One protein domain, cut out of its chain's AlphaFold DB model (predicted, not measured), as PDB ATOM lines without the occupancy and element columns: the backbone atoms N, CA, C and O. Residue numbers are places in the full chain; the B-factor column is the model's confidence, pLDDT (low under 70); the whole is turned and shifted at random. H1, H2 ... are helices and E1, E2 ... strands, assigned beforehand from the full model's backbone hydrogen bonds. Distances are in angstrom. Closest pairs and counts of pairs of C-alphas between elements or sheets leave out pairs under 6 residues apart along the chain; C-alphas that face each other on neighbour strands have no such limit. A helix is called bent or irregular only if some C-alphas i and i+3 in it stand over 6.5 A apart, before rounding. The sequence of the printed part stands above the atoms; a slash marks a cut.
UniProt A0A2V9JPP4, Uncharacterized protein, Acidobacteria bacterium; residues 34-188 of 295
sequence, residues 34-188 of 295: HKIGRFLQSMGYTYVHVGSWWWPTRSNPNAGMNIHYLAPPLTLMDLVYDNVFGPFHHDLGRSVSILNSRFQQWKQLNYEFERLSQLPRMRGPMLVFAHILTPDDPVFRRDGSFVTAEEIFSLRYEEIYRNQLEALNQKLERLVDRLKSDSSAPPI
ATOM      1  N   HIS A  34     104.438 153.102 124.047       97.19
ATOM      2  CA  HIS A  34     103.364 153.877 123.436       97.19
ATOM      3  C   HIS A  34     102.628 153.139 122.300       97.19
ATOM      4  O   HIS A  34     103.201 152.314 121.580       97.19
ATOM      5  N   LYS A  35     101.340 153.460 122.097       97.88
ATOM      6  CA  LYS A  35     100.466 152.759 121.127       97.88
ATOM      7  C   LYS A  35     100.931 152.855 119.675       97.88
ATOM      8  O   LYS A  35     100.818 151.873 118.950       97.88
ATOM      9  N   ILE A  36     101.465 154.000 119.242       97.56
ATOM     10  CA  ILE A  36     101.922 154.171 117.847       97.56
ATOM     11  C   ILE A  36     103.083 153.231 117.522       97.56
ATOM     12  O   ILE A  36     103.100 152.643 116.443       97.56
ATOM     13  N   GLY A  37     104.031 153.078 118.455       97.25
ATOM     14  CA  GLY A  37     105.175 152.182 118.305       97.25
ATOM     15  C   GLY A  37     104.696 150.756 118.095       97.25
ATOM     16  O   GLY A  37     104.961 150.164 117.052       97.25
ATOM     17  N   ARG A  38     103.860 150.267 119.020       97.31
ATOM     18  CA  ARG A  38     103.242 148.938 118.934       97.31
ATOM     19  C   ARG A  38     102.456 148.727 117.640       97.31
ATOM     20  O   ARG A  38     102.636 147.707 116.981       97.31
ATOM     21  N   PHE A  39     101.613 149.689 117.262       97.81
ATOM     22  CA  PHE A  39     100.797 149.599 116.053       97.81
ATOM     23  C   PHE A  39     101.668 149.476 114.798       97.81
ATOM     24  O   PHE A  39     101.527 148.516 114.043       97.81
ATOM     25  N   LEU A  40     102.616 150.392 114.586       97.88
ATOM     26  CA  LEU A  40     103.434 150.382 113.373       97.88
ATOM     27  C   LEU A  40     104.415 149.203 113.339       97.88
ATOM     28  O   LEU A  40     104.608 148.612 112.278       97.88
ATOM     29  N   GLN A  41     104.961 148.785 114.484       97.75
ATOM     30  CA  GLN A  41     105.757 147.555 114.568       97.75
ATOM     31  C   GLN A  41     104.937 146.319 114.183       97.75
ATOM     32  O   GLN A  41     105.435 145.475 113.441       97.75
ATOM     33  N   SER A  42     103.666 146.233 114.599       97.06
ATOM     34  CA  SER A  42     102.774 145.137 114.184       97.06
ATOM     35  C   SER A  42     102.498 145.117 112.671       97.06
ATOM     36  O   SER A  42     102.226 144.061 112.108       97.06
ATOM     37  N   MET A  43     102.651 146.266 112.002       96.88
ATOM     38  CA  MET A  43     102.549 146.429 110.546       96.88
ATOM     39  C   MET A  43     103.896 146.236 109.821       96.88
ATOM     40  O   MET A  43     103.998 146.501 108.624       96.88
ATOM     41  N   GLY A  44     104.945 145.800 110.527       96.81
ATOM     42  CA  GLY A  44     106.270 145.531 109.962       96.81
ATOM     43  C   GLY A  44     107.205 146.741 109.878       96.81
ATOM     44  O   GLY A  44     108.251 146.648 109.237       96.81
ATOM     45  N   TYR A  45     106.869 147.871 110.510       97.81
ATOM     46  CA  TYR A  45     107.760 149.031 110.566       97.81
ATOM     47  C   TYR A  45     108.885 148.795 111.574       97.81
ATOM     48  O   TYR A  45     108.660 148.360 112.704       97.81
ATOM     49  N   THR A  46     110.106 149.171 111.201       97.81
ATOM     50  CA  THR A  46     111.214 149.243 112.157       97.81
ATOM     51  C   THR A  46     111.069 150.509 112.991       97.81
ATOM     52  O   THR A  46     111.096 151.617 112.454       97.81
ATOM     53  N   TYR A  47     110.928 150.360 114.308       98.25
ATOM     54  CA  TYR A  47     110.933 151.500 115.217       98.25
ATOM     55  C   TYR A  47     112.372 151.971 115.471       98.25
ATOM     56  O   TYR A  47     113.176 151.252 116.068       98.25
ATOM     57  N   VAL A  48     112.684 153.176 115.000       98.12
ATOM     58  CA  VAL A  48     113.948 153.883 115.196       98.12
ATOM     59  C   VAL A  48     113.748 154.984 116.234       98.12
ATOM     60  O   VAL A  48     112.955 155.903 116.031       98.12
ATOM     61  N   HIS A  49     114.488 154.902 117.334       97.62
ATOM     62  CA  HIS A  49     114.463 155.881 118.413       97.62
ATOM     63  C   HIS A  49     115.747 156.710 118.388       97.62
ATOM     64  O   HIS A  49     116.835 156.174 118.607       97.62
ATOM     65  N   VAL A  50     115.627 158.003 118.104       96.44
ATOM     66  CA  VAL A  50     116.715 158.981 118.186       96.44
ATOM     67  C   VAL A  50     116.572 159.705 119.517       96.44
ATOM     68  O   VAL A  50     115.685 160.542 119.692       96.44
ATOM     69  N   GLY A  51     117.382 159.273 120.477       89.31
ATOM     70  CA  GLY A  51     117.223 159.636 121.874       89.31
ATOM     71  C   GLY A  51     118.022 160.868 122.272       89.31
ATOM     72  O   GLY A  51     119.180 161.016 121.882       89.31
ATOM     73  N   SER A  52     117.397 161.697 123.103       86.19
ATOM     74  CA  SER A  52     117.972 162.927 123.652       86.19
ATOM     75  C   SER A  52     118.919 162.656 124.832       86.19
ATOM     76  O   SER A  52     119.147 161.509 125.223       86.19
ATOM     77  N   TRP A  53     119.502 163.700 125.432       82.19
ATOM     78  CA  TRP A  53     120.300 163.539 126.655       82.19
ATOM     79  C   TRP A  53     119.429 163.229 127.887       82.19
ATOM     80  O   TRP A  53     119.927 162.664 128.865       82.19
ATOM     81  N   TRP A  54     118.128 163.537 127.835       83.00
ATOM     82  CA  TRP A  54     117.179 163.312 128.923       83.00
ATOM     83  C   TRP A  54     116.833 161.825 129.059       83.00
ATOM     84  O   TRP A  54     116.277 161.201 128.150       83.00
ATOM     85  N   TRP A  55     117.152 161.254 130.225       82.44
ATOM     86  CA  TRP A  55     117.150 159.807 130.469       82.44
ATOM     87  C   TRP A  55     115.856 159.056 130.078       82.44
ATOM     88  O   TRP A  55     116.000 157.970 129.510       82.44
ATOM     89  N   PRO A  56     114.621 159.583 130.258       86.94
ATOM     90  CA  PRO A  56     113.388 158.871 129.892       86.94
ATOM     91  C   PRO A  56     113.233 158.637 128.390       86.94
ATOM     92  O   PRO A  56     112.496 157.752 127.966       86.94
ATOM     93  N   THR A  57     113.927 159.440 127.583       90.44
ATOM     94  CA  THR A  57     113.891 159.406 126.111       90.44
ATOM     95  C   THR A  57     115.287 159.258 125.516       90.44
ATOM     96  O   THR A  57     115.496 159.547 124.344       90.44
ATOM     97  N   ARG A  58     116.273 158.851 126.322       90.75
ATOM     98  CA  ARG A  58     117.644 158.624 125.848       90.75
ATOM     99  C   ARG A  58     117.742 157.357 125.009       90.75
ATOM    100  O   ARG A  58     118.549 157.254 124.091       90.75
ATOM    101  N   SER A  59     116.932 156.369 125.361       93.44
ATOM    102  CA  SER A  59     116.790 155.120 124.633       93.44
ATOM    103  C   SER A  59     115.407 154.550 124.892       93.44
ATOM    104  O   SER A  59     114.806 154.823 125.933       93.44
ATOM    105  N   ASN A  60     114.932 153.711 123.982       95.38
ATOM    106  CA  ASN A  60     113.704 152.963 124.158       95.38
ATOM    107  C   ASN A  60     113.974 151.464 123.946       95.38
ATOM    108  O   ASN A  60     114.397 151.075 122.852       95.38
ATOM    109  N   PRO A  61     113.732 150.604 124.954       95.50
ATOM    110  CA  PRO A  61     113.930 149.159 124.826       95.50
ATOM    111  C   PRO A  61     112.989 148.509 123.804       95.50
ATOM    112  O   PRO A  61     113.296 147.433 123.302       95.50
ATOM    113  N   ASN A  62     111.872 149.157 123.463       96.69
ATOM    114  CA  ASN A  62     110.938 148.675 122.449       96.69
ATOM    115  C   ASN A  62     111.384 149.028 121.018       96.69
ATOM    116  O   ASN A  62     110.766 148.571 120.057       96.69
ATOM    117  N   ALA A  63     112.426 149.848 120.843       96.81
ATOM    118  CA  ALA A  63     112.927 150.229 119.526       96.81
ATOM    119  C   ALA A  63     113.799 149.133 118.908       96.81
ATOM    120  O   ALA A  63     114.686 148.582 119.554       96.81
ATOM    121  N   GLY A  64     113.589 148.874 117.615       95.56
ATOM    122  CA  GLY A  64     114.458 147.989 116.835       95.56
ATOM    123  C   GLY A  64     115.846 148.590 116.605       95.56
ATOM    124  O   GLY A  64     116.811 147.858 116.403       95.56
ATOM    125  N   MET A  65     115.964 149.920 116.667       95.56
ATOM    126  CA  MET A  65     117.239 150.629 116.615       95.56
ATOM    127  C   MET A  65     117.216 151.862 117.523       95.56
ATOM    128  O   MET A  65     116.328 152.703 117.409       95.56
ATOM    129  N   ASN A  66     118.232 151.996 118.377       95.62
ATOM    130  CA  ASN A  66     118.468 153.187 119.189       95.62
ATOM    131  C   ASN A  66     119.666 153.965 118.633       95.62
ATOM    132  O   ASN A  66     120.770 153.431 118.548       95.62
ATOM    133  N   ILE A  67     119.454 155.233 118.290       93.31
ATOM    134  CA  ILE A  67     120.496 156.195 117.936       93.31
ATOM    135  C   ILE A  67     120.611 157.157 119.113       93.31
ATOM    136  O   ILE A  67     119.683 157.906 119.388       93.31
ATOM    137  N   HIS A  68     121.738 157.135 119.810       84.31
ATOM    138  CA  HIS A  68     122.015 158.077 120.888       84.31
ATOM    139  C   HIS A  68     123.491 158.453 120.871       84.31
ATOM    140  O   HIS A  68     124.350 157.651 120.495       84.31
ATOM    141  N   TYR A  69     123.785 159.683 121.275       81.31
ATOM    142  CA  TYR A  69     125.156 160.143 121.422       81.31
ATOM    143  C   TYR A  69     125.761 159.553 122.703       81.31
ATOM    144  O   TYR A  69     125.229 159.722 123.806       81.31
ATOM    145  N   LEU A  70     126.868 158.819 122.574       67.44
ATOM    146  CA  LEU A  70     127.559 158.228 123.717       67.44
ATOM    147  C   LEU A  70     128.476 159.278 124.371       67.44
ATOM    148  O   LEU A  70     129.684 159.288 124.153       67.44
ATOM    149  N   ALA A  71     127.889 160.175 125.163       60.06
ATOM    150  CA  ALA A  71     128.634 161.026 126.088       60.06
ATOM    151  C   ALA A  71     128.776 160.337 127.461       60.06
ATOM    152  O   ALA A  71     127.859 159.611 127.881       60.06
ATOM    153  N   PRO A  72     129.885 160.567 128.190       57.75
ATOM    154  CA  PRO A  72     129.977 160.220 129.605       57.75
ATOM    155  C   PRO A  72     128.824 160.857 130.407       57.75
ATOM    156  O   PRO A  72     128.308 161.891 129.980       57.75
ATOM    157  N   PRO A  73     128.400 160.279 131.550       54.69
ATOM    158  CA  PRO A  73     127.306 160.832 132.349       54.69
ATOM    159  C   PRO A  73     127.561 162.306 132.693       54.69
ATOM    160  O   PRO A  73     128.594 162.619 133.284       54.69
ATOM    161  N   LEU A  74     126.621 163.187 132.325       54.44
ATOM    162  CA  LEU A  74     126.728 164.645 132.494       54.44
ATOM    163  C   LEU A  74     127.047 165.016 133.951       54.44
ATOM    164  O   LEU A  74     128.002 165.736 134.198       54.44
ATOM    165  N   THR A  75     126.377 164.375 134.912       52.09
ATOM    166  CA  THR A  75     126.566 164.598 136.356       52.09
ATOM    167  C   THR A  75     127.978 164.308 136.865       52.09
ATOM    168  O   THR A  75     128.476 165.019 137.732       52.09
ATOM    169  N   LEU A  76     128.650 163.279 136.339       53.41
ATOM    170  CA  LEU A  76     130.038 162.981 136.704       53.41
ATOM    171  C   LEU A  76     130.997 164.004 136.084       53.41
ATOM    172  O   LEU A  76     132.016 164.333 136.683       53.41
ATOM    173  N   MET A  77     130.674 164.499 134.890       56.41
ATOM    174  CA  MET A  77     131.501 165.465 134.171       56.41
ATOM    175  C   MET A  77     131.390 166.867 134.766       56.41
ATOM    176  O   MET A  77     132.428 167.488 134.976       56.41
ATOM    177  N   ASP A  78     130.182 167.308 135.124       54.78
ATOM    178  CA  ASP A  78     129.947 168.578 135.818       54.78
ATOM    179  C   ASP A  78     130.627 168.560 137.202       54.78
ATOM    180  O   ASP A  78     131.387 169.466 137.534       54.78
ATOM    181  N   LEU A  79     130.504 167.457 137.958       54.00
ATOM    182  CA  LEU A  79     131.179 167.289 139.253       54.00
ATOM    183  C   LEU A  79     132.712 167.349 139.135       54.00
ATOM    184  O   LEU A  79     133.375 167.949 139.982       54.00
ATOM    185  N   VAL A  80     133.300 166.710 138.119       57.72
ATOM    186  CA  VAL A  80     134.753 166.756 137.884       57.72
ATOM    187  C   VAL A  80     135.181 168.147 137.419       57.72
ATOM    188  O   VAL A  80     136.223 168.635 137.848       57.72
ATOM    189  N   TYR A  81     134.390 168.800 136.573       54.16
ATOM    190  CA  TYR A  81     134.678 170.141 136.080       54.16
ATOM    191  C   TYR A  81     134.693 171.171 137.215       54.16
ATOM    192  O   TYR A  81     135.715 171.830 137.431       54.16
ATOM    193  N   ASP A  82     133.614 171.227 137.995       53.16
ATOM    194  CA  ASP A  82     133.425 172.218 139.055       53.16
ATOM    195  C   ASP A  82     134.433 172.041 140.199       53.16
ATOM    196  O   ASP A  82     134.952 173.024 140.728       53.16
ATOM    197  N   ASN A  83     134.781 170.795 140.550       52.28
ATOM    198  CA  ASN A  83     135.695 170.528 141.666       52.28
ATOM    199  C   ASN A  83     137.182 170.547 141.286       52.28
ATOM    200  O   ASN A  83     138.014 170.901 142.121       52.28
ATOM    201  N   VAL A  84     137.550 170.132 140.070       56.19
ATOM    202  CA  VAL A  84     138.968 169.984 139.683       56.19
ATOM    203  C   VAL A  84     139.476 171.205 138.921       56.19
ATOM    204  O   VAL A  84     140.624 171.608 139.102       56.19
ATOM    205  N   PHE A  85     138.636 171.808 138.080       48.81
ATOM    206  CA  PHE A  85     139.056 172.858 137.151       48.81
ATOM    207  C   PHE A  85     138.467 174.236 137.483       48.81
ATOM    208  O   PHE A  85     139.094 175.236 137.127       48.81
ATOM    209  N   GLY A  86     137.365 174.295 138.247       46.31
ATOM    210  CA  GLY A  86     136.729 175.510 138.791       46.31
ATOM    211  C   GLY A  86     137.682 176.562 139.400       46.31
ATOM    212  O   GLY A  86     137.531 177.753 139.121       46.31
ATOM    213  N   PRO A  87     138.726 176.176 140.160       51.81
ATOM    214  CA  PRO A  87     139.688 177.128 140.731       51.81
ATOM    215  C   PRO A  87     140.733 177.690 139.745       51.81
ATOM    216  O   PRO A  87     141.399 178.670 140.068       51.81
ATOM    217  N   PHE A  88     140.908 177.092 138.558       50.84
ATOM    218  CA  PHE A  88     141.980 177.425 137.596       50.84
ATOM    219  C   PHE A  88     141.487 178.190 136.350       50.84
ATOM    220  O   PHE A  88     142.225 178.346 135.373       50.84
ATOM    221  N   HIS A  89     140.251 178.699 136.378       49.28
ATOM    222  CA  HIS A  89     139.598 179.375 135.247       49.28
ATOM    223  C   HIS A  89     140.323 180.619 134.717       49.28
ATOM    224  O   HIS A  89     140.022 181.055 133.607       49.28
ATOM    225  N   HIS A  90     141.275 181.183 135.463       47.94
ATOM    226  CA  HIS A  90     141.948 182.409 135.046       47.94
ATOM    227  C   HIS A  90     143.100 182.190 134.045       47.94
ATOM    228  O   HIS A  90     143.413 183.123 133.311       47.94
ATOM    229  N   ASP A  91     143.672 180.974 133.950       43.88
ATOM    230  CA  ASP A  91     144.899 180.727 133.161       43.88
ATOM    231  C   ASP A  91     144.818 179.588 132.128       43.88
ATOM    232  O   ASP A  91     145.635 179.539 131.208       43.88
ATOM    233  N   LEU A  92     143.826 178.690 132.194       41.09
ATOM    234  CA  LEU A  92     143.669 177.601 131.212       41.09
ATOM    235  C   LEU A  92     142.493 177.833 130.249       41.09
ATOM    236  O   LEU A  92     141.725 176.929 129.909       41.09
ATOM    237  N   GLY A  93     142.354 179.075 129.788       41.41
ATOM    238  CA  GLY A  93     141.398 179.466 128.759       41.41
ATOM    239  C   GLY A  93     141.702 178.782 127.426       41.41
ATOM    240  O   GLY A  93     142.484 179.312 126.644       41.41
ATOM    241  N   ARG A  94     141.100 177.601 127.190       40.22
ATOM    242  CA  ARG A  94     140.713 176.997 125.882       40.22
ATOM    243  C   ARG A  94     140.573 175.467 125.894       40.22
ATOM    244  O   ARG A  94     140.068 174.920 124.918       40.22
ATOM    245  N   SER A  95     140.958 174.763 126.961       39.81
ATOM    246  CA  SER A  95     141.365 173.356 126.799       39.81
ATOM    247  C   SER A  95     140.650 172.312 127.659       39.81
ATOM    248  O   SER A  95     141.289 171.329 127.993       39.81
ATOM    249  N   VAL A  96     139.349 172.417 127.967       44.91
ATOM    250  CA  VAL A  96     138.570 171.196 128.295       44.91
ATOM    251  C   VAL A  96     137.100 171.275 127.859       44.91
ATOM    252  O   VAL A  96     136.179 170.999 128.617       44.91
ATOM    253  N   SER A  97     136.854 171.604 126.586       50.47
ATOM    254  CA  SER A  97     135.497 171.608 126.001       50.47
ATOM    255  C   SER A  97     134.755 170.263 126.175       50.47
ATOM    256  O   SER A  97     133.535 170.211 126.216       50.47
ATOM    257  N   ILE A  98     135.488 169.154 126.336       46.62
ATOM    258  CA  ILE A  98     134.937 167.799 126.512       46.62
ATOM    259  C   ILE A  98     134.190 167.632 127.853       46.62
ATOM    260  O   ILE A  98     133.300 166.788 127.928       46.62
ATOM    261  N   LEU A  99     134.493 168.428 128.881       52.38
ATOM    262  CA  LEU A  99     133.814 168.353 130.184       52.38
ATOM    263  C   LEU A  99     132.595 169.281 130.289       52.38
ATOM    264  O   LEU A  99     131.844 169.184 131.248       52.38
ATOM    265  N   ASN A 100     132.376 170.163 129.311       72.31
ATOM    266  CA  ASN A 100     131.249 171.087 129.320       72.31
ATOM    267  C   ASN A 100     129.969 170.370 128.856       72.31
ATOM    268  O   ASN A 100     129.853 169.995 127.685       72.31
ATOM    269  N   SER A 101     129.001 170.209 129.760       77.44
ATOM    270  CA  SER A 101     127.702 169.579 129.497       77.44
ATOM    271  C   SER A 101     126.973 170.196 128.298       77.44
ATOM    272  O   SER A 101     126.569 169.460 127.398       77.44
ATOM    273  N   ARG A 102     126.904 171.530 128.181       84.81
ATOM    274  CA  ARG A 102     126.285 172.213 127.022       84.81
ATOM    275  C   ARG A 102     127.016 171.943 125.710       84.81
ATOM    276  O   ARG A 102     126.383 171.823 124.663       84.81
ATOM    277  N   PHE A 103     128.341 171.816 125.731       86.81
ATOM    278  CA  PHE A 103     129.092 171.453 124.527       86.81
ATOM    279  C   PHE A 103     128.808 170.013 124.094       86.81
ATOM    280  O   PHE A 103     128.721 169.730 122.897       86.81
ATOM    281  N   GLN A 104     128.625 169.100 125.052       85.62
ATOM    282  CA  GLN A 104     128.199 167.732 124.758       85.62
ATOM    283  C   GLN A 104     126.771 167.694 124.215       85.62
ATOM    284  O   GLN A 104     126.534 167.002 123.228       85.62
ATOM    285  N   GLN A 105     125.854 168.496 124.766       88.06
ATOM    286  CA  GLN A 105     124.511 168.660 124.204       88.06
ATOM    287  C   GLN A 105     124.564 169.204 122.765       88.06
ATOM    288  O   GLN A 105     123.937 168.645 121.867       88.06
ATOM    289  N   TRP A 106     125.381 170.232 122.501       92.12
ATOM    290  CA  TRP A 106     125.600 170.759 121.149       92.12
ATOM    291  C   TRP A 106     126.113 169.680 120.184       92.12
ATOM    292  O   TRP A 106     125.606 169.549 119.067       92.12
ATOM    293  N   LYS A 107     127.098 168.871 120.597       91.88
ATOM    294  CA  LYS A 107     127.597 167.744 119.790       91.88
ATOM    295  C   LYS A 107     126.521 166.697 119.542       91.88
ATOM    296  O   LYS A 107     126.387 166.237 118.411       91.88
ATOM    297  N   GLN A 108     125.772 166.343 120.580       90.94
ATOM    298  CA  GLN A 108     124.686 165.383 120.502       90.94
ATOM    299  C   GLN A 108     123.634 165.823 119.484       90.94
ATOM    300  O   GLN A 108     123.319 165.049 118.589       90.94
ATOM    301  N   LEU A 109     123.171 167.070 119.541       92.88
ATOM    302  CA  LEU A 109     122.187 167.592 118.591       92.88
ATOM    303  C   LEU A 109     122.708 167.535 117.154       92.88
ATOM    304  O   LEU A 109     122.017 167.071 116.253       92.88
ATOM    305  N   ASN A 110     123.955 167.957 116.917       94.62
ATOM    306  CA  ASN A 110     124.545 167.854 115.581       94.62
ATOM    307  C   ASN A 110     124.634 166.398 115.098       94.62
ATOM    308  O   ASN A 110     124.328 166.129 113.938       94.62
ATOM    309  N   TYR A 111     124.993 165.467 115.987       94.62
ATOM    310  CA  TYR A 111     125.005 164.037 115.694       94.62
ATOM    311  C   TYR A 111     123.599 163.509 115.369       94.62
ATOM    312  O   TYR A 111     123.425 162.820 114.369       94.62
ATOM    313  N   GLU A 112     122.578 163.857 116.154       94.94
ATOM    314  CA  GLU A 112     121.185 163.459 115.915       94.94
ATOM    315  C   GLU A 112     120.704 163.915 114.532       94.94
ATOM    316  O   GLU A 112     120.213 163.094 113.757       94.94
ATOM    317  N   PHE A 113     120.920 165.187 114.174       96.31
ATOM    318  CA  PHE A 113     120.578 165.720 112.850       96.31
ATOM    319  C   PHE A 113     121.333 165.015 111.717       96.31
ATOM    320  O   PHE A 113     120.740 164.687 110.685       96.31
ATOM    321  N   GLU A 114     122.628 164.742 111.902       96.06
ATOM    322  CA  GLU A 114     123.421 163.992 110.928       96.06
ATOM    323  C   GLU A 114     122.841 162.585 110.719       96.06
ATOM    324  O   GLU A 114     122.620 162.162 109.582       96.06
ATOM    325  N   ARG A 115     122.525 161.871 111.803       96.06
ATOM    326  CA  ARG A 115     121.980 160.511 111.737       96.06
ATOM    327  C   ARG A 115     120.581 160.476 111.140       96.06
ATOM    328  O   ARG A 115     120.321 159.617 110.300       96.06
ATOM    329  N   LEU A 116     119.718 161.428 111.495       97.12
ATOM    330  CA  LEU A 116     118.394 161.593 110.890       97.12
ATOM    331  C   LEU A 116     118.495 161.771 109.369       97.12
ATOM    332  O   LEU A 116     117.762 161.119 108.628       97.12
ATOM    333  N   SER A 117     119.459 162.563 108.888       96.81
ATOM    334  CA  SER A 117     119.664 162.789 107.448       96.81
ATOM    335  C   SER A 117     120.109 161.543 106.662       96.81
ATOM    336  O   SER A 117     120.000 161.504 105.435       96.81
ATOM    337  N   GLN A 118     120.612 160.515 107.354       95.75
ATOM    338  CA  GLN A 118     121.090 159.263 106.758       95.75
ATOM    339  C   GLN A 118     120.007 158.175 106.707       95.75
ATOM    340  O   GLN A 118     120.147 157.228 105.928       95.75
ATOM    341  N   LEU A 119     118.928 158.309 107.490       95.38
ATOM    342  CA  LEU A 119     117.850 157.318 107.575       95.38
ATOM    343  C   LEU A 119     117.184 156.989 106.232       95.38
ATOM    344  O   LEU A 119     116.946 155.805 106.014       95.38
ATOM    345  N   PRO A 120     116.959 157.925 105.285       95.19
ATOM    346  CA  PRO A 120     116.364 157.586 103.985       95.19
ATOM    347  C   PRO A 120     117.104 156.493 103.194       95.19
ATOM    348  O   PRO A 120     116.526 155.863 102.315       95.19
ATOM    349  N   ARG A 121     118.384 156.242 103.507       91.69
ATOM    350  CA  ARG A 121     119.205 155.194 102.873       91.69
ATOM    351  C   ARG A 121     118.941 153.795 103.438       91.69
ATOM    352  O   ARG A 121     119.415 152.810 102.871       91.69
ATOM    353  N   MET A 122     118.245 153.696 104.568       91.44
ATOM    354  CA  MET A 122     117.883 152.424 105.182       91.44
ATOM    355  C   MET A 122     116.729 151.768 104.425       91.44
ATOM    356  O   MET A 122     115.840 152.430 103.897       91.44
ATOM    357  N   ARG A 123     116.754 150.435 104.361       90.38
ATOM    358  CA  ARG A 123     115.716 149.651 103.684       90.38
ATOM    359  C   ARG A 123     114.551 149.369 104.626       90.38
ATOM    360  O   ARG A 123     114.767 149.041 105.789       90.38
ATOM    361  N   GLY A 124     113.348 149.369 104.061       92.56
ATOM    362  CA  GLY A 124     112.118 149.001 104.755       92.56
ATOM    363  C   GLY A 124     111.387 150.191 105.385       92.56
ATOM    364  O   GLY A 124     111.944 151.285 105.490       92.56
ATOM    365  N   PRO A 125     110.117 149.996 105.773       96.00
ATOM    366  CA  PRO A 125     109.325 151.032 106.418       96.00
ATOM    367  C   PRO A 125     109.840 151.304 107.837       96.00
ATOM    368  O   PRO A 125     110.183 150.382 108.581       96.00
ATOM    369  N   MET A 126     109.885 152.578 108.226       97.31
ATOM    370  CA  MET A 126     110.390 153.011 109.529       97.31
ATOM    371  C   MET A 126     109.390 153.922 110.230       97.31
ATOM    372  O   MET A 126     108.808 154.810 109.612       97.31
ATOM    373  N   LEU A 127     109.229 153.715 111.534       97.88
ATOM    374  CA  LEU A 127     108.733 154.738 112.445       97.88
ATOM    375  C   LEU A 127     109.962 155.387 113.070       97.88
ATOM    376  O   LEU A 127     110.698 154.712 113.784       97.88
ATOM    377  N   VAL A 128     110.177 156.676 112.828       98.12
ATOM    378  CA  VAL A 128     111.274 157.425 113.448       98.12
ATOM    379  C   VAL A 128     110.691 158.341 114.514       98.12
ATOM    380  O   VAL A 128     109.896 159.223 114.204       98.12
ATOM    381  N   PHE A 129     111.088 158.136 115.767       97.69
ATOM    382  CA  PHE A 129     110.830 159.078 116.852       97.69
ATOM    383  C   PHE A 129     112.144 159.755 117.221       97.69
ATOM    384  O   PHE A 129     113.091 159.069 117.597       97.69
ATOM    385  N   ALA A 130     112.192 161.079 117.119       96.75
ATOM    386  CA  ALA A 130     113.343 161.875 117.516       96.75
ATOM    387  C   ALA A 130     112.930 162.873 118.588       96.75
ATOM    388  O   ALA A 130     112.035 163.685 118.354       96.75
ATOM    389  N   HIS A 131     113.577 162.809 119.750       94.12
ATOM    390  CA  HIS A 131     113.367 163.793 120.802       94.12
ATOM    391  C   HIS A 131     114.500 164.816 120.773       94.12
ATOM    392  O   HIS A 131     115.634 164.494 121.103       94.12
ATOM    393  N   ILE A 132     114.185 166.042 120.356       91.88
ATOM    394  CA  ILE A 132     115.135 167.152 120.245       91.88
ATOM    395  C   ILE A 132     114.819 168.132 121.381       91.88
ATOM    396  O   ILE A 132     113.713 168.656 121.431       91.88
ATOM    397  N   LEU A 133     115.772 168.361 122.289       86.38
ATOM    398  CA  LEU A 133     115.577 169.183 123.502       86.38
ATOM    399  C   LEU A 133     115.888 170.679 123.315       86.38
ATOM    400  O   LEU A 133     115.750 171.478 124.234       86.38
ATOM    401  N   THR A 134     116.312 171.088 122.125       86.00
ATOM    402  CA  THR A 134     116.466 172.510 121.778       86.00
ATOM    403  C   THR A 134     115.089 173.116 121.482       86.00
ATOM    404  O   THR A 134     114.309 172.465 120.782       86.00
ATOM    405  N   PRO A 135     114.784 174.356 121.920       82.88
ATOM    406  CA  PRO A 135     115.702 175.403 122.398       82.88
ATOM    407  C   PRO A 135     115.764 175.619 123.922       82.88
ATOM    408  O   PRO A 135     116.010 176.751 124.326       82.88
ATOM    409  N   ASP A 136     115.556 174.592 124.753       78.62
ATOM    410  CA  ASP A 136     115.510 174.757 126.217       78.62
ATOM    411  C   ASP A 136     116.842 175.293 126.787       78.62
ATOM    412  O   ASP A 136     116.962 176.472 127.131       78.62
ATOM    413  N   ASP A 137     117.903 174.479 126.735       82.38
ATOM    414  CA  ASP A 137     119.258 174.904 127.098       82.38
ATOM    415  C   ASP A 137     119.965 175.638 125.940       82.38
ATOM    416  O   ASP A 137     119.963 175.158 124.798       82.38
ATOM    417  N   PRO A 138     120.649 176.773 126.197       87.12
ATOM    418  CA  PRO A 138     121.403 177.503 125.187       87.12
ATOM    419  C   PRO A 138     122.682 176.800 124.740       87.12
ATOM    420  O   PRO A 138     123.712 176.811 125.419       87.12
ATOM    421  N   VAL A 139     122.628 176.236 123.535       91.81
ATOM    422  CA  VAL A 139     123.726 175.492 122.900       91.81
ATOM    423  C   VAL A 139     124.146 176.067 121.549       91.81
ATOM    424  O   VAL A 139     125.292 175.871 121.141       91.81
ATOM    425  N   PHE A 140     123.270 176.812 120.872       94.56
ATOM    426  CA  PHE A 140     123.541 177.383 119.553       94.56
ATOM    427  C   PHE A 140     123.678 178.908 119.575       94.56
ATOM    428  O   PHE A 140     122.866 179.622 120.157       94.56
ATOM    429  N   ARG A 141     124.671 179.413 118.838       95.06
ATOM    430  CA  ARG A 141     124.602 180.742 118.223       95.06
ATOM    431  C   ARG A 141     123.660 180.702 117.022       95.06
ATOM    432  O   ARG A 141     123.326 179.633 116.520       95.06
ATOM    433  N   ARG A 142     123.335 181.882 116.490       95.25
ATOM    434  CA  ARG A 142     122.498 182.066 115.292       95.25
ATOM    435  C   ARG A 142     122.936 181.230 114.077       95.25
ATOM    436  O   ARG A 142     122.096 180.774 113.311       95.25
ATOM    437  N   ASP A 143     124.237 181.027 113.893       95.12
ATOM    438  CA  ASP A 143     124.815 180.255 112.782       95.12
ATOM    439  C   ASP A 143     124.902 178.736 113.053       95.12
ATOM    440  O   ASP A 143     125.358 177.969 112.204       95.12
ATOM    441  N   GLY A 144     124.479 178.281 114.235       94.56
ATOM    442  CA  GLY A 144     124.569 176.888 114.670       94.56
ATOM    443  C   GLY A 144     125.916 176.479 115.277       94.56
ATOM    444  O   GLY A 144     126.088 175.305 115.625       94.56
ATOM    445  N   SER A 145     126.866 177.405 115.443       95.38
ATOM    446  CA  SER A 145     128.077 177.175 116.242       95.38
ATOM    447  C   SER A 145     127.761 177.147 117.746       95.38
ATOM    448  O   SER A 145     126.696 177.584 118.176       95.38
ATOM    449  N   PHE A 146     128.665 176.599 118.563       94.19
ATOM    450  CA  PHE A 146     128.447 176.466 120.009       94.19
ATOM    451  C   PHE A 146     128.512 177.816 120.740       94.19
ATOM    452  O   PHE A 146     129.551 178.473 120.669       94.19
ATOM    453  N   VAL A 147     127.462 178.194 121.476       91.06
ATOM    454  CA  VAL A 147     127.422 179.433 122.285       91.06
ATOM    455  C   VAL A 147     128.132 179.266 123.637       91.06
ATOM    456  O   VAL A 147     127.885 178.310 124.378       91.06
ATOM    457  N   THR A 148     129.027 180.192 123.987       88.88
ATOM    458  CA  THR A 148     129.785 180.144 125.248       88.88
ATOM    459  C   THR A 148     128.961 180.649 126.431       88.88
ATOM    460  O   THR A 148     127.886 181.220 126.277       88.88
ATOM    461  N   ALA A 149     129.442 180.398 127.654       85.31
ATOM    462  CA  ALA A 149     128.791 180.912 128.862       85.31
ATOM    463  C   ALA A 149     128.843 182.447 128.923       85.31
ATOM    464  O   ALA A 149     127.849 183.076 129.253       85.31
ATOM    465  N   GLU A 150     129.972 183.047 128.542       85.38
ATOM    466  CA  GLU A 150     130.152 184.503 128.486       85.38
ATOM    467  C   GLU A 150     129.137 185.176 127.548       85.38
ATOM    468  O   GLU A 150     128.536 186.194 127.890       85.38
ATOM    469  N   GLU A 151     128.877 184.574 126.386       88.06
ATOM    470  CA  GLU A 151     127.863 185.068 125.448       88.06
ATOM    471  C   GLU A 151     126.449 184.968 126.022       88.06
ATOM    472  O   GLU A 151     125.650 185.881 125.860       88.06
ATOM    473  N   ILE A 152     126.141 183.889 126.743       87.31
ATOM    474  CA  ILE A 152     124.854 183.761 127.438       87.31
ATOM    475  C   ILE A 152     124.703 184.845 128.510       87.31
ATOM    476  O   ILE A 152     123.659 185.479 128.583       87.31
ATOM    477  N   PHE A 153     125.734 185.101 129.318       87.12
ATOM    478  CA  PHE A 153     125.663 186.112 130.381       87.12
ATOM    479  C   PHE A 153     125.585 187.553 129.863       87.12
ATOM    480  O   PHE A 153     125.141 188.442 130.586       87.12
ATOM    481  N   SER A 154     126.027 187.795 128.629       89.38
ATOM    482  CA  SER A 154     126.034 189.125 128.008       89.38
ATOM    483  C   SER A 154     124.782 189.438 127.188       89.38
ATOM    484  O   SER A 154     124.573 190.595 126.821       89.38
ATOM    485  N   LEU A 155     123.936 188.443 126.918       89.56
ATOM    486  CA  LEU A 155     122.724 188.596 126.121       89.56
ATOM    487  C   LEU A 155     121.466 188.457 126.976       89.56
ATOM    488  O   LEU A 155     121.430 187.778 128.000       89.56
ATOM    489  N   ARG A 156     120.384 189.093 126.522       91.06
ATOM    490  CA  ARG A 156     119.063 188.890 127.128       91.06
ATOM    491  C   ARG A 156     118.504 187.524 126.731       91.06
ATOM    492  O   ARG A 156     118.754 187.053 125.620       91.06
ATOM    493  N   TYR A 157     117.683 186.936 127.598       86.81
ATOM    494  CA  TYR A 157     117.058 185.628 127.376       86.81
ATOM    495  C   TYR A 157     116.358 185.528 126.012       86.81
ATOM    496  O   TYR A 157     116.572 184.566 125.279       86.81
ATOM    497  N   GLU A 158     115.583 186.543 125.625       90.31
ATOM    498  CA  GLU A 158     114.820 186.542 124.372       90.31
ATOM    499  C   GLU A 158     115.736 186.516 123.143       90.31
ATOM    500  O   GLU A 158     115.399 185.937 122.111       90.31
ATOM    501  N   GLU A 159     116.907 187.145 123.245       93.50
ATOM    502  CA  GLU A 159     117.885 187.168 122.165       93.50
ATOM    503  C   GLU A 159     118.580 185.815 122.013       93.50
ATOM    504  O   GLU A 159     118.713 185.318 120.894       93.50
ATOM    505  N   ILE A 160     118.953 185.190 123.131       91.38
ATOM    506  CA  ILE A 160     119.521 183.839 123.154       91.38
ATOM    507  C   ILE A 160     118.512 182.845 122.579       91.38
ATOM    508  O   ILE A 160     118.838 182.095 121.660       91.38
ATOM    509  N   TYR A 161     117.271 182.895 123.065       91.38
ATOM    510  CA  TYR A 161     116.180 182.039 122.615       91.38
ATOM    511  C   TYR A 161     115.936 182.177 121.104       91.38
ATOM    512  O   TYR A 161     115.900 181.179 120.380       91.38
ATOM    513  N   ARG A 162     115.864 183.413 120.589       94.12
ATOM    514  CA  ARG A 162     115.713 183.674 119.149       94.12
ATOM    515  C   ARG A 162     116.891 183.134 118.338       94.12
ATOM    516  O   ARG A 162     116.670 182.489 117.318       94.12
ATOM    517  N   ASN A 163     118.127 183.368 118.780       94.44
ATOM    518  CA  ASN A 163     119.318 182.885 118.078       94.44
ATOM    519  C   ASN A 163     119.324 181.353 117.965       94.44
ATOM    520  O   ASN A 163     119.649 180.817 116.904       94.44
ATOM    521  N   GLN A 164     118.914 180.652 119.025       93.81
ATOM    522  CA  GLN A 164     118.766 179.198 118.998       93.81
ATOM    523  C   GLN A 164     117.684 178.729 118.033       93.81
ATOM    524  O   GLN A 164     117.918 177.795 117.266       93.81
ATOM    525  N   LEU A 165     116.514 179.372 118.057       94.31
ATOM    526  CA  LEU A 165     115.415 179.038 117.157       94.31
ATOM    527  C   LEU A 165     115.804 179.216 115.693       94.31
ATOM    528  O   LEU A 165     115.495 178.356 114.876       94.31
ATOM    529  N   GLU A 166     116.517 180.287 115.352       96.12
ATOM    530  CA  GLU A 166     116.977 180.498 113.980       96.12
ATOM    531  C   GLU A 166     117.935 179.389 113.521       96.12
ATOM    532  O   GLU A 166     117.775 178.846 112.424       96.12
ATOM    533  N   ALA A 167     118.882 178.986 114.372       96.50
ATOM    534  CA  ALA A 167     119.790 177.883 114.069       96.50
ATOM    535  C   ALA A 167     119.059 176.534 113.950       96.50
ATOM    536  O   ALA A 167     119.359 175.738 113.052       96.50
ATOM    537  N   LEU A 168     118.096 176.274 114.841       95.50
ATOM    538  CA  LEU A 168     117.285 175.061 114.833       95.50
ATOM    539  C   LEU A 168     116.405 174.991 113.581       95.50
ATOM    540  O   LEU A 168     116.406 173.962 112.907       95.50
ATOM    541  N   ASN A 169     115.731 176.084 113.218       96.00
ATOM    542  CA  ASN A 169     114.887 176.163 112.025       96.00
ATOM    543  C   ASN A 169     115.689 175.852 110.761       96.00
ATOM    544  O   ASN A 169     115.296 174.986 109.987       96.00
ATOM    545  N   GLN A 170     116.876 176.443 110.604       96.69
ATOM    546  CA  GLN A 170     117.744 176.142 109.463       96.69
ATOM    547  C   GLN A 170     118.163 174.663 109.398       96.69
ATOM    548  O   GLN A 170     118.320 174.098 108.314       96.69
ATOM    549  N   LYS A 171     118.403 174.016 110.548       96.44
ATOM    550  CA  LYS A 171     118.720 172.579 110.599       96.44
ATOM    551  C   LYS A 171     117.498 171.727 110.253       96.44
ATOM    552  O   LYS A 171     117.646 170.768 109.496       96.44
ATOM    553  N   LEU A 172     116.321 172.083 110.767       97.06
ATOM    554  CA  LEU A 172     115.056 171.404 110.488       97.06
ATOM    555  C   LEU A 172     114.666 171.515 109.015       97.06
ATOM    556  O   LEU A 172     114.357 170.493 108.417       97.06
ATOM    557  N   GLU A 173     114.744 172.699 108.409       97.44
ATOM    558  CA  GLU A 173     114.453 172.909 106.984       97.44
ATOM    559  C   GLU A 173     115.334 172.019 106.103       97.44
ATOM    560  O   GLU A 173     114.825 171.220 105.318       97.44
ATOM    561  N   ARG A 174     116.659 172.049 106.320       97.75
ATOM    562  CA  ARG A 174     117.597 171.178 105.592       97.75
ATOM    563  C   ARG A 174     117.305 169.694 105.801       97.75
ATOM    564  O   ARG A 174     117.442 168.909 104.863       97.75
ATOM    565  N   LEU A 175     116.939 169.297 107.021       98.00
ATOM    566  CA  LEU A 175     116.581 167.914 107.315       98.00
ATOM    567  C   LEU A 175     115.304 167.516 106.570       98.00
ATOM    568  O   LEU A 175     115.300 166.488 105.903       98.00
ATOM    569  N   VAL A 176     114.247 168.322 106.649       98.00
ATOM    570  CA  VAL A 176     112.964 168.066 105.979       98.00
ATOM    571  C   VAL A 176     113.151 167.971 104.468       98.00
ATOM    572  O   VAL A 176     112.650 167.024 103.860       98.00
ATOM    573  N   ASP A 177     113.911 168.885 103.864       97.50
ATOM    574  CA  ASP A 177     114.217 168.845 102.432       97.50
ATOM    575  C   ASP A 177     114.943 167.555 102.053       97.50
ATOM    576  O   ASP A 177     114.548 166.884 101.099       97.50
ATOM    577  N   ARG A 178     115.944 167.153 102.846       96.94
ATOM    578  CA  ARG A 178     116.681 165.903 102.629       96.94
ATOM    579  C   ARG A 178     115.788 164.677 102.772       96.94
ATOM    580  O   ARG A 178     115.849 163.779 101.938       96.94
ATOM    581  N   LEU A 179     114.957 164.628 103.813       97.12
ATOM    582  CA  LEU A 179     114.023 163.524 104.037       97.12
ATOM    583  C   LEU A 179     113.051 163.398 102.861       97.12
ATOM    584  O   LEU A 179     112.788 162.284 102.416       97.12
ATOM    585  N   LYS A 180     112.562 164.515 102.317       95.94
ATOM    586  CA  LYS A 180     111.674 164.522 101.150       95.94
ATOM    587  C   LYS A 180     112.386 164.127  99.854       95.94
ATOM    588  O   LYS A 180     111.783 163.430  99.047       95.94
ATOM    589  N   SER A 181     113.629 164.566  99.641       95.69
ATOM    590  CA  SER A 181     114.363 164.307  98.392       95.69
ATOM    591  C   SER A 181     114.927 162.893  98.298       95.69
ATOM    592  O   SER A 181     114.994 162.329  97.210       95.69
ATOM    593  N   ASP A 182     115.375 162.340  99.423       96.06
ATOM    594  CA  ASP A 182     116.123 161.083  99.447       96.06
ATOM    595  C   ASP A 182     115.259 159.859  99.744       96.06
ATOM    596  O   ASP A 182     115.693 158.732  99.497       96.06
ATOM    597  N   SER A 183     114.068 160.049 100.316       95.00
ATOM    598  CA  SER A 183     113.188 158.925 100.625       95.00
ATOM    599  C   SER A 183     112.588 158.366  99.341       95.00
ATOM    600  O   SER A 183     111.968 159.081  98.560       95.00
ATOM    601  N   SER A 184     112.737 157.055  99.146       91.38
ATOM    602  CA  SER A 184     112.170 156.352  97.983       91.38
ATOM    603  C   SER A 184     110.639 156.436  97.899       91.38
ATOM    604  O   SER A 184     110.084 156.388  96.804       91.38
ATOM    605  N   ALA A 185     109.968 156.589  99.042       92.06
ATOM    606  CA  ALA A 185     108.550 156.902  99.145       92.06
ATOM    607  C   ALA A 185     108.374 158.251  99.868       92.06
ATOM    608  O   ALA A 185     109.123 158.511 100.815       92.06
ATOM    609  N   PRO A 186     107.392 159.090  99.476       94.38
ATOM    610  CA  PRO A 186     107.108 160.344 100.169       94.38
ATOM    611  C   PRO A 186     106.874 160.112 101.674       94.38
ATOM    612  O   PRO A 186     105.972 159.348 102.030       94.38
ATOM    613  N   PRO A 187     107.673 160.724 102.566       97.12
ATOM    614  CA  PRO A 187     107.571 160.467 103.995       97.12
ATOM    615  C   PRO A 187     106.405 161.235 104.626       97.12
ATOM    616  O   PRO A 187     106.099 162.359 104.234       97.12
ATOM    617  N   ILE A 188     105.807 160.659 105.669       98.19
ATOM    618  CA  ILE A 188     104.967 161.402 106.616       98.19
ATOM    619  C   ILE A 188     105.911 162.064 107.620       98.19
ATOM    620  O   ILE A 188     106.686 161.368 108.277       98.19
TER     621      ILE A 188
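AT A GLANCE: This is residues 34 to 188 of the 295 residues of an uncharacterized protein of Acidobacteria bacterium (UniProt A0A2V9JPP4). A small parallel sheet of three short strands, E2 E1 E3, is covered on one face by the long helix H3 and on the other by the short helix H1. The still longer helix H5 runs side by side with part of H3, while H2 reaches away from the beginning of H3, and residues 86 to 95, of which 86 to 88 belong to H2, stick out. The printed part has 155 residues with five named helices and three named strands, in the order H1 E1 E2 H2 H3 E3 H4 H5; the class is mostly helix. The whole is elongated, 58 by 30 by 24 A, and only just loose, close to compact, with a radius of gyration of the C-alphas of 18.1 A.

HOW THE PARTS SIT: H1, residues 35 to 42, is on the sheet of E1, residues 46 to 50, E2, residues 65 to 67, and E3, residues 126 to 130. Its height over the sheet is 9.3 A, and its closest C-alphas to E1 are those of Gln 41 and Tyr 47, 6.5 A apart. Inner strand E1 is parallel to E2 at 17 degrees, with N 67 and O 49 at 2.8 A, and to E3 at 15 degrees, with N 48 and O 127 at 2.8 A. H2, residues 74 to 88, and H3, residues 101 to 121, form a helical hairpin, a steep tilt of 40 degrees, opposite ways; they only just touch, with 3 pairs of C-alphas within 8 A, the closest those of Leu 74 and Ser 101, 5.9 A. H3 is on the sheet, on the opposite face from H1, at a height of 7.6 A over the sheet, and runs along E1 at 5 degrees on the local plane. H4, residues 149 to 154, is close to but not clearly touching H5, residues 157 to 182; their closest C-alphas, those of Ile 152 and Ile 160, are 6.8 A apart. H5 touches H3 with residues 171 to 182 alone, the same way at a shallow tilt of 19 degrees; the closest C-alphas are those of Pro 120 and Asp 182, 5.7 A. H1, H4 and H5 have every O i to N i+4 pair within hydrogen-bond range; H2 has 8 of 11 and H3 15 of 17.

IN THESE COORDINATES: H1 begins at C-alpha 35, (100.466, 152.759, 121.127). H2 is 20.5 A long and irregular, with C-alphas 84 and 87 7.3 A apart; H3 is 31.4 A long and irregular, with C-alphas 117 and 120 7.1 A apart. H5, 37.2 A long, ends at C-alpha 182, (116.123, 161.083, 99.447).

THE WHOLE: The C-alphas farthest apart, those of Met 43 and Asp 91, are 59.0 A apart. The printed part has no cut; the links E1 to E2, H2 to H3 and E3 to H4 are long. Mean pLDDT of the printed part is 84.8, and residues 70 to 99 are under 70.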